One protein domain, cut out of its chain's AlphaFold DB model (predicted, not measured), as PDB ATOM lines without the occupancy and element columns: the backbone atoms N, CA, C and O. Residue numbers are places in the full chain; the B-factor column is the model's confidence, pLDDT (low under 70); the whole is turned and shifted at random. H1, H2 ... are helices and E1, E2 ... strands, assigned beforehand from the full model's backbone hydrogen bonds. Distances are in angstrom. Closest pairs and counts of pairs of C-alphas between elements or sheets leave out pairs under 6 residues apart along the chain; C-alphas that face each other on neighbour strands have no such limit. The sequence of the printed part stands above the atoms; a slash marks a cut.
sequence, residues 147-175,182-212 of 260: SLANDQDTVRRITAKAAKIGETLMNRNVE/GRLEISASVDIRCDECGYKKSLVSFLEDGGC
ATOM      1  N   SER A 147      15.701  35.529 -11.665       62.09
ATOM      2  CA  SER A 147      15.162  35.478 -10.284       62.09
ATOM      3  C   SER A 147      15.497  36.719  -9.451       62.09
ATOM      4  O   SER A 147      14.622  37.269  -8.790       62.09
ATOM      5  N   LEU A 148      16.739  37.211  -9.533       64.94
ATOM      6  CA  LEU A 148      17.220  38.286  -8.662       64.94
ATOM      7  C   LEU A 148      16.414  39.583  -8.822       64.94
ATOM      8  O   LEU A 148      16.013  40.192  -7.833       64.94
ATOM      9  N   ALA A 149      16.137  39.989 -10.063       64.00
ATOM     10  CA  ALA A 149      15.383  41.209 -10.345       64.00
ATOM     11  C   ALA A 149      13.926  41.104  -9.861       64.00
ATOM     12  O   ALA A 149      13.373  42.068  -9.328       64.00
ATOM     13  N   ASN A 150      13.319  39.920  -9.988       64.00
ATOM     14  CA  ASN A 150      11.958  39.655  -9.520       64.00
ATOM     15  C   ASN A 150      11.864  39.643  -7.986       64.00
ATOM     16  O   ASN A 150      10.909  40.181  -7.414       64.00
ATOM     17  N   ASP A 151      12.865  39.078  -7.310       71.75
ATOM     18  CA  ASP A 151      12.945  39.067  -5.848       71.75
ATOM     19  C   ASP A 151      13.155  40.488  -5.302       71.75
ATOM     20  O   ASP A 151      12.476  40.914  -4.365       71.75
ATOM     21  N   GLN A 152      14.011  41.285  -5.949       72.88
ATOM     22  CA  GLN A 152      14.209  42.699  -5.619       72.88
ATOM     23  C   GLN A 152      12.933  43.527  -5.801       72.88
ATOM     24  O   GLN A 152      12.598  44.345  -4.939       72.88
ATOM     25  N   ASP A 153      12.210  43.323  -6.901       71.31
ATOM     26  CA  ASP A 153      10.950  44.016  -7.167       71.31
ATOM     27  C   ASP A 153       9.866  43.627  -6.148       71.31
ATOM     28  O   ASP A 153       9.129  44.477  -5.642       71.31
ATOM     29  N   THR A 154       9.837  42.360  -5.734       77.31
ATOM     30  CA  THR A 154       8.957  41.885  -4.660       77.31
ATOM     31  C   THR A 154       9.247  42.593  -3.336       77.31
ATOM     32  O   THR A 154       8.322  43.103  -2.696       77.31
ATOM     33  N   VAL A 155      10.521  42.702  -2.946       78.44
ATOM     34  CA  VAL A 155      10.929  43.431  -1.732       78.44
ATOM     35  C   VAL A 155      10.509  44.903  -1.808       78.44
ATOM     36  O   VAL A 155       9.937  45.415  -0.844       78.44
ATOM     37  N   ARG A 156      10.702  45.564  -2.960       78.25
ATOM     38  CA  ARG A 156      10.285  46.963  -3.183       78.25
ATOM     39  C   ARG A 156       8.771  47.154  -3.058       78.25
ATOM     40  O   ARG A 156       8.322  48.130  -2.460       78.25
ATOM     41  N   ARG A 157       7.962  46.223  -3.579       78.44
ATOM     42  CA  ARG A 157       6.494  46.290  -3.453       78.44
ATOM     43  C   ARG A 157       6.031  46.155  -2.005       78.44
ATOM     44  O   ARG A 157       5.120  46.871  -1.590       78.44
ATOM     45  N   ILE A 158       6.637  45.249  -1.236       83.19
ATOM     46  CA  ILE A 158       6.277  45.032   0.172       83.19
ATOM     47  C   ILE A 158       6.599  46.276   1.003       83.19
ATOM     48  O   ILE A 158       5.745  46.733   1.763       83.19
ATOM     49  N   THR A 159       7.791  46.853   0.835       81.75
ATOM     50  CA  THR A 159       8.184  48.060   1.571       81.75
ATOM     51  C   THR A 159       7.332  49.267   1.182       81.75
ATOM     52  O   THR A 159       6.856  49.974   2.067       81.75
ATOM     53  N   ALA A 160       7.025  49.455  -0.107       77.81
ATOM     54  CA  ALA A 160       6.120  50.516  -0.559       77.81
ATOM     55  C   ALA A 160       4.712  50.374   0.042       77.81
ATOM     56  O   ALA A 160       4.114  51.347   0.505       77.81
ATOM     57  N   LYS A 161       4.184  49.144   0.097       82.88
ATOM     58  CA  LYS A 161       2.884  48.871   0.719       82.88
ATOM     59  C   LYS A 161       2.906  49.137   2.225       82.88
ATOM     60  O   LYS A 161       1.956  49.716   2.745       82.88
ATOM     61  N   ALA A 162       3.971  48.739   2.920       81.88
ATOM     62  CA  ALA A 162       4.135  48.998   4.348       81.88
ATOM     63  C   ALA A 162       4.198  50.504   4.654       81.88
ATOM     64  O   ALA A 162       3.520  50.958   5.577       81.88
ATOM     65  N   ALA A 163       4.928  51.280   3.846       83.56
ATOM     66  CA  ALA A 163       4.978  52.737   3.961       83.56
ATOM     67  C   ALA A 163       3.584  53.363   3.780       83.56
ATOM     68  O   ALA A 163       3.123  54.092   4.655       83.56
ATOM     69  N   LYS A 164       2.851  52.966   2.730       79.44
ATOM     70  CA  LYS A 164       1.484  53.447   2.458       79.44
ATOM     71  C   LYS A 164       0.486  53.109   3.572       79.44
ATOM     72  O   LYS A 164      -0.402  53.900   3.893       79.44
ATOM     73  N   ILE A 165       0.612  51.929   4.182       86.44
ATOM     74  CA  ILE A 165      -0.183  51.566   5.366       86.44
ATOM     75  C   ILE A 165       0.172  52.489   6.535       86.44
ATOM     76  O   ILE A 165      -0.732  52.983   7.204       86.44
ATOM     77  N   GLY A 166       1.462  52.757   6.759       81.00
ATOM     78  CA  GLY A 166       1.927  53.716   7.762       81.00
ATOM     79  C   GLY A 166       1.338  55.112   7.555       81.00
ATOM     80  O   GLY A 166       0.795  55.680   8.498       81.00
ATOM     81  N   GLU A 167       1.356  55.624   6.323       79.88
ATOM     82  CA  GLU A 167       0.727  56.902   5.948       79.88
ATOM     83  C   GLU A 167      -0.771  56.903   6.252       79.88
ATOM     84  O   GLU A 167      -1.289  57.832   6.865       79.88
ATOM     85  N   THR A 168      -1.466  55.823   5.893       79.88
ATOM     86  CA  THR A 168      -2.903  55.678   6.160       79.88
ATOM     87  C   THR A 168      -3.194  55.685   7.663       79.88
ATOM     88  O   THR A 168      -4.126  56.347   8.117       79.88
ATOM     89  N   LEU A 169      -2.394  54.965   8.458       82.06
ATOM     90  CA  LEU A 169      -2.527  54.927   9.915       82.06
ATOM     91  C   LEU A 169      -2.210  56.280  10.549       82.06
ATOM     92  O   LEU A 169      -2.902  56.683  11.482       82.06
ATOM     93  N   MET A 170      -1.192  56.978  10.055       79.81
ATOM     94  CA  MET A 170      -0.835  58.307  10.530       79.81
ATOM     95  C   MET A 170      -1.958  59.304  10.236       79.81
ATOM     96  O   MET A 170      -2.461  59.930  11.164       79.81
ATOM     97  N   ASN A 171      -2.426  59.375   8.988       74.31
ATOM     98  CA  ASN A 171      -3.511  60.269   8.576       74.31
ATOM     99  C   ASN A 171      -4.816  60.004   9.337       74.31
ATOM    100  O   ASN A 171      -5.595  60.921   9.566       74.31
ATOM    101  N   ARG A 172      -5.056  58.756   9.753       76.94
ATOM    102  CA  ARG A 172      -6.241  58.390  10.538       76.94
ATOM    103  C   ARG A 172      -6.170  58.822  12.007       76.94
ATOM    104  O   ARG A 172      -7.217  59.022  12.608       76.94
ATOM    105  N   ASN A 173      -4.980  58.879  12.605       75.69
ATOM    106  CA  ASN A 173      -4.821  59.104  14.051       75.69
ATOM    107  C   ASN A 173      -4.237  60.481  14.404       75.69
ATOM    108  O   ASN A 173      -4.243  60.857  15.574       75.69
ATOM    109  N   VAL A 174      -3.707  61.217  13.428       68.56
ATOM    110  CA  VAL A 174      -3.218  62.585  13.610       68.56
ATOM    111  C   VAL A 174      -4.332  63.536  13.173       68.56
ATOM    112  O   VAL A 174      -4.425  63.906  12.006       68.56
ATOM    113  N   GLU A 175      -5.220  63.883  14.107       55.62
ATOM    114  CA  GLU A 175      -6.244  64.915  13.908       55.62
ATOM    115  C   GLU A 175      -5.593  66.303  13.854       55.62
ATOM    116  O   GLU A 175      -4.872  66.676  14.780       55.62
ATOM    117  N   GLY A 182       2.116  67.470   5.768       60.03
ATOM    118  CA  GLY A 182       3.042  67.788   4.669       60.03
ATOM    119  C   GLY A 182       4.534  67.813   5.038       60.03
ATOM    120  O   GLY A 182       5.366  68.067   4.170       60.03
ATOM    121  N   ARG A 183       4.893  67.598   6.313       65.94
ATOM    122  CA  ARG A 183       6.276  67.715   6.825       65.94
ATOM    123  C   ARG A 183       6.893  66.387   7.265       65.94
ATOM    124  O   ARG A 183       8.029  66.381   7.734       65.94
ATOM    125  N   LEU A 184       6.154  65.286   7.161       68.69
ATOM    126  CA  LEU A 184       6.577  63.976   7.645       68.69
ATOM    127  C   LEU A 184       6.664  62.996   6.480       68.69
ATOM    128  O   LEU A 184       5.723  62.843   5.709       68.69
ATOM    129  N   GLU A 185       7.811  62.336   6.372       76.44
ATOM    130  CA  GLU A 185       8.075  61.298   5.383       76.44
ATOM    131  C   GLU A 185       8.068  59.941   6.089       76.44
ATOM    132  O   GLU A 185       8.822  59.720   7.041       76.44
ATOM    133  N   ILE A 186       7.210  59.027   5.632       79.88
ATOM    134  CA  ILE A 186       7.190  57.646   6.110       79.88
ATOM    135  C   ILE A 186       7.924  56.787   5.092       79.88
ATOM    136  O   ILE A 186       7.544  56.703   3.929       79.88
ATOM    137  N   SER A 187       8.961  56.101   5.556       82.50
ATOM    138  CA  SER A 187       9.686  55.113   4.766       82.50
ATOM    139  C   SER A 187       9.708  53.771   5.489       82.50
ATOM    140  O   SER A 187       9.692  53.695   6.718       82.50
ATOM    141  N   ALA A 188       9.723  52.695   4.707       86.75
ATOM    142  CA  ALA A 188       9.907  51.340   5.198       86.75
ATOM    143  C   ALA A 188      11.077  50.706   4.449       86.75
ATOM    144  O   ALA A 188      11.166  50.793   3.224       86.75
ATOM    145  N   SER A 189      11.970  50.051   5.183       84.81
ATOM    146  CA  SER A 189      13.106  49.325   4.626       84.81
ATOM    147  C   SER A 189      13.279  47.984   5.330       84.81
ATOM    148  O   SER A 189      12.850  47.793   6.468       84.81
ATOM    149  N   VAL A 190      13.902  47.038   4.628       85.38
ATOM    150  CA  VAL A 190      14.318  45.747   5.177       85.38
ATOM    151  C   VAL A 190      15.832  45.690   5.072       85.38
ATOM    152  O   VAL A 190      16.374  45.726   3.968       85.38
ATOM    153  N   ASP A 191      16.499  45.614   6.219       86.75
ATOM    154  CA  ASP A 191      17.955  45.553   6.315       86.75
ATOM    155  C   ASP A 191      18.396  44.185   6.841       86.75
ATOM    156  O   ASP A 191      17.827  43.663   7.801       86.75
ATOM    157  N   ILE A 192      19.459  43.642   6.253       83.06
ATOM    158  CA  ILE A 192      20.196  42.493   6.772       83.06
ATOM    159  C   ILE A 192      21.357  43.007   7.618       83.06
ATOM    160  O   ILE A 192      22.089  43.914   7.213       83.06
ATOM    161  N   ARG A 193      21.533  42.393   8.790       85.31
ATOM    162  CA  ARG A 193      22.712  42.547   9.640       85.31
ATOM    163  C   ARG A 193      23.420  41.202   9.756       85.31
ATOM    164  O   ARG A 193      22.771  40.203  10.047       85.31
ATOM    165  N   CYS A 194      24.728  41.197   9.548       79.19
ATOM    166  CA  CYS A 194      25.574  40.057   9.866       79.19
ATOM    167  C   CYS A 194      26.239  40.276  11.230       79.19
ATOM    168  O   CYS A 194      26.895  41.299  11.435       79.19
ATOM    169  N   ASP A 195      26.087  39.317  12.141       79.50
ATOM    170  CA  ASP A 195      26.684  39.384  13.480       79.50
ATOM    171  C   ASP A 195      28.176  38.997  13.498       79.50
ATOM    172  O   ASP A 195      28.860  39.272  14.478       79.50
ATOM    173  N   GLU A 196      28.702  38.413  12.414       71.31
ATOM    174  CA  GLU A 196      30.113  38.006  12.311       71.31
ATOM    175  C   GLU A 196      31.018  39.135  11.796       71.31
ATOM    176  O   GLU A 196      32.065  39.401  12.376       71.31
ATOM    177  N   CYS A 197      30.614  39.844  10.738       75.00
ATOM    178  CA  CYS A 197      31.403  40.943  10.162       75.00
ATOM    179  C   CYS A 197      30.854  42.343  10.494       75.00
ATOM    180  O   CYS A 197      31.411  43.350  10.059       75.00
ATOM    181  N   GLY A 198      29.735  42.428  11.225       70.62
ATOM    182  CA  GLY A 198      29.086  43.692  11.592       70.62
ATOM    183  C   GLY A 198      28.444  44.447  10.421       70.62
ATOM    184  O   GLY A 198      28.010  45.590  10.580       70.62
ATOM    185  N   TYR A 199      28.380  43.835   9.237       74.50
ATOM    186  CA  TYR A 199      27.857  44.460   8.029       74.50
ATOM    187  C   TYR A 199      26.343  44.673   8.106       74.50
ATOM    188  O   TYR A 199      25.600  43.771   8.498       74.50
ATOM    189  N   LYS A 200      25.881  45.864   7.699       80.88
ATOM    190  CA  LYS A 200      24.461  46.216   7.579       80.88
ATOM    191  C   LYS A 200      24.173  46.752   6.174       80.88
ATOM    192  O   LYS A 200      24.702  47.800   5.808       80.88
ATOM    193  N   LYS A 201      23.299  46.084   5.420       79.19
ATOM    194  CA  LYS A 201      22.824  46.542   4.102       79.19
ATOM    195  C   LYS A 201      21.340  46.270   3.912       79.19
ATOM    196  O   LYS A 201      20.781  45.400   4.571       79.19
ATOM    197  N   SER A 202      20.721  46.990   2.977       82.62
ATOM    198  CA  SER A 202      19.360  46.672   2.546       82.62
ATOM    199  C   SER A 202      19.313  45.263   1.945       82.62
ATOM    200  O   SER A 202      20.278  44.823   1.317       82.62
ATOM    201  N   LEU A 203      18.188  44.564   2.103       81.94
ATOM    202  CA  LEU A 203      17.973  43.245   1.505       81.94
ATOM    203  C   LEU A 203      18.179  43.275  -0.019       81.94
ATOM    204  O   LEU A 203      18.789  42.367  -0.566       81.94
ATOM    205  N   VAL A 204      17.745  44.346  -0.692       79.19
ATOM    206  CA  VAL A 204      17.935  44.529  -2.142       79.19
ATOM    207  C   VAL A 204      19.422  44.542  -2.495       79.19
ATOM    208  O   VAL A 204      19.848  43.765  -3.343       79.19
ATOM    209  N   SER A 205      20.218  45.358  -1.802       76.31
ATOM    210  CA  SER A 205      21.660  45.458  -2.053       76.31
ATOM    211  C   SER A 205      22.421  44.196  -1.647       76.31
ATOM    212  O   SER A 205      23.405  43.845  -2.279       76.31
ATOM    213  N   PHE A 206      21.972  43.492  -0.607       78.56
ATOM    214  CA  PHE A 206      22.551  42.203  -0.224       78.56
ATOM    215  C   PHE A 206      22.327  41.132  -1.301       78.56
ATOM    216  O   PHE A 206      23.226  40.342  -1.578       78.56
ATOM    217  N   LEU A 207      21.143  41.127  -1.923       77.00
ATOM    218  CA  LEU A 207      20.851  40.257  -3.058       77.00
ATOM    219  C   LEU A 207      21.701  40.650  -4.282       77.00
ATOM    220  O   LEU A 207      22.258  39.765  -4.921       77.00
ATOM    221  N   GLU A 208      21.877  41.948  -4.569       74.31
ATOM    222  CA  GLU A 208      22.791  42.433  -5.631       74.31
ATOM    223  C   GLU A 208      24.240  41.976  -5.423       74.31
ATOM    224  O   GLU A 208      24.898  41.569  -6.377       74.31
ATOM    225  N   ASP A 209      24.726  42.016  -4.179       70.94
ATOM    226  CA  ASP A 209      26.103  41.654  -3.833       70.94
ATOM    227  C   ASP A 209      26.363  40.133  -3.875       70.94
ATOM    228  O   ASP A 209      27.520  39.709  -3.825       70.94
ATOM    229  N   GLY A 210      25.312  39.304  -3.936       67.81
ATOM    230  CA  GLY A 210      25.419  37.840  -3.917       67.81
ATOM    231  C   GLY A 210      25.733  37.233  -2.543       67.81
ATOM    232  O   GLY A 210      26.036  36.044  -2.458       67.81
ATOM    233  N   GLY A 211      25.648  38.017  -1.461       71.62
ATOM    234  CA  GLY A 211      25.855  37.554  -0.086       71.62
ATOM    235  C   GLY A 211      26.838  38.396   0.734       71.62
ATOM    236  O   GLY A 211      27.219  39.502   0.358       71.62
ATOM    237  N   CYS A 212      27.238  37.868   1.898       70.38
ATOM    238  CA  CYS A 212      28.307  38.447   2.716       70.38
ATOM    239  C   CYS A 212      29.659  37.818   2.366       70.38
ATOM    240  O   CYS A 212      29.823  36.609   2.509       70.38
TER     241      CYS A 212
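Overview. This is residues 147 to 175 and 182 to 212 of the 260 residues of an uncharacterized protein of Halorubrum sp. ASP1 (UniProt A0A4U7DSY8). One long straight helix, H1, makes the longest axis, and a small head sits at the end where it begins: the short helix H2 side by side with H1's first turns, and next to H2 a small hairpin of two strands, E1 and E2. An unnamed stretch, residues 182 to 190, leads back from the far end of H1 toward this head. The printed part has 60 residues, with two named helices and two named strands in the order H1, E1, E2, H2; the sheet, E1 - E2, is antiparallel, and the class is mostly helix. The whole is loose, with a radius of gyration of the C-alphas of 14.8 A, and elongated, spanning 45 by 27 by 16 A.

Along the chain. H1, residues 147 to 173, begins with C-alpha 147 at (15.162, 35.478, -10.284) and ends with C-alpha 173 at (-4.821, 59.104, 14.051), 39.4 A from first to last C-alpha. E1 is residues 191 to 193, 6.5 A long, and E2 is residues 200 to 202, 7.2 A. H2, residues 203 to 209, is 9.9 A long and ends with C-alpha 209 at (26.103, 41.654, -3.833).

Arrangement. H1 touches H2 with residues 148 to 155 alone; the closest C-alphas, of Gln 152 and Val 204, are 5.4 A apart. The two helices run opposite ways at a shallow tilt of 24 degrees. In both, every O i to N i+4 pair is within hydrogen-bond range. E1 and E2 form a hairpin, antiparallel at 155 degrees, with N 192 and O 201 within hydrogen-bond range at 2.8 A. The closest C-alphas of E1 and H2, Asp 191 and Leu 203, are 5.3 A apart. H1 and E2 are apart.

Size, cuts and confidence. The two farthest C-alphas, of Glu 175 and Gly 210, are 45.3 A apart. Residues 176 to 181 are not printed, and C-alphas 175 and 182 are 13.4 A apart across this cut, which lies in the link from H1 to E1. The link from E1 to E2 is short and that from E2 to H2 tight. The mean pLDDT of the printed part is 76.3; residues 147 to 150, 174 to 175, 182 to 184 and 210 are under 70.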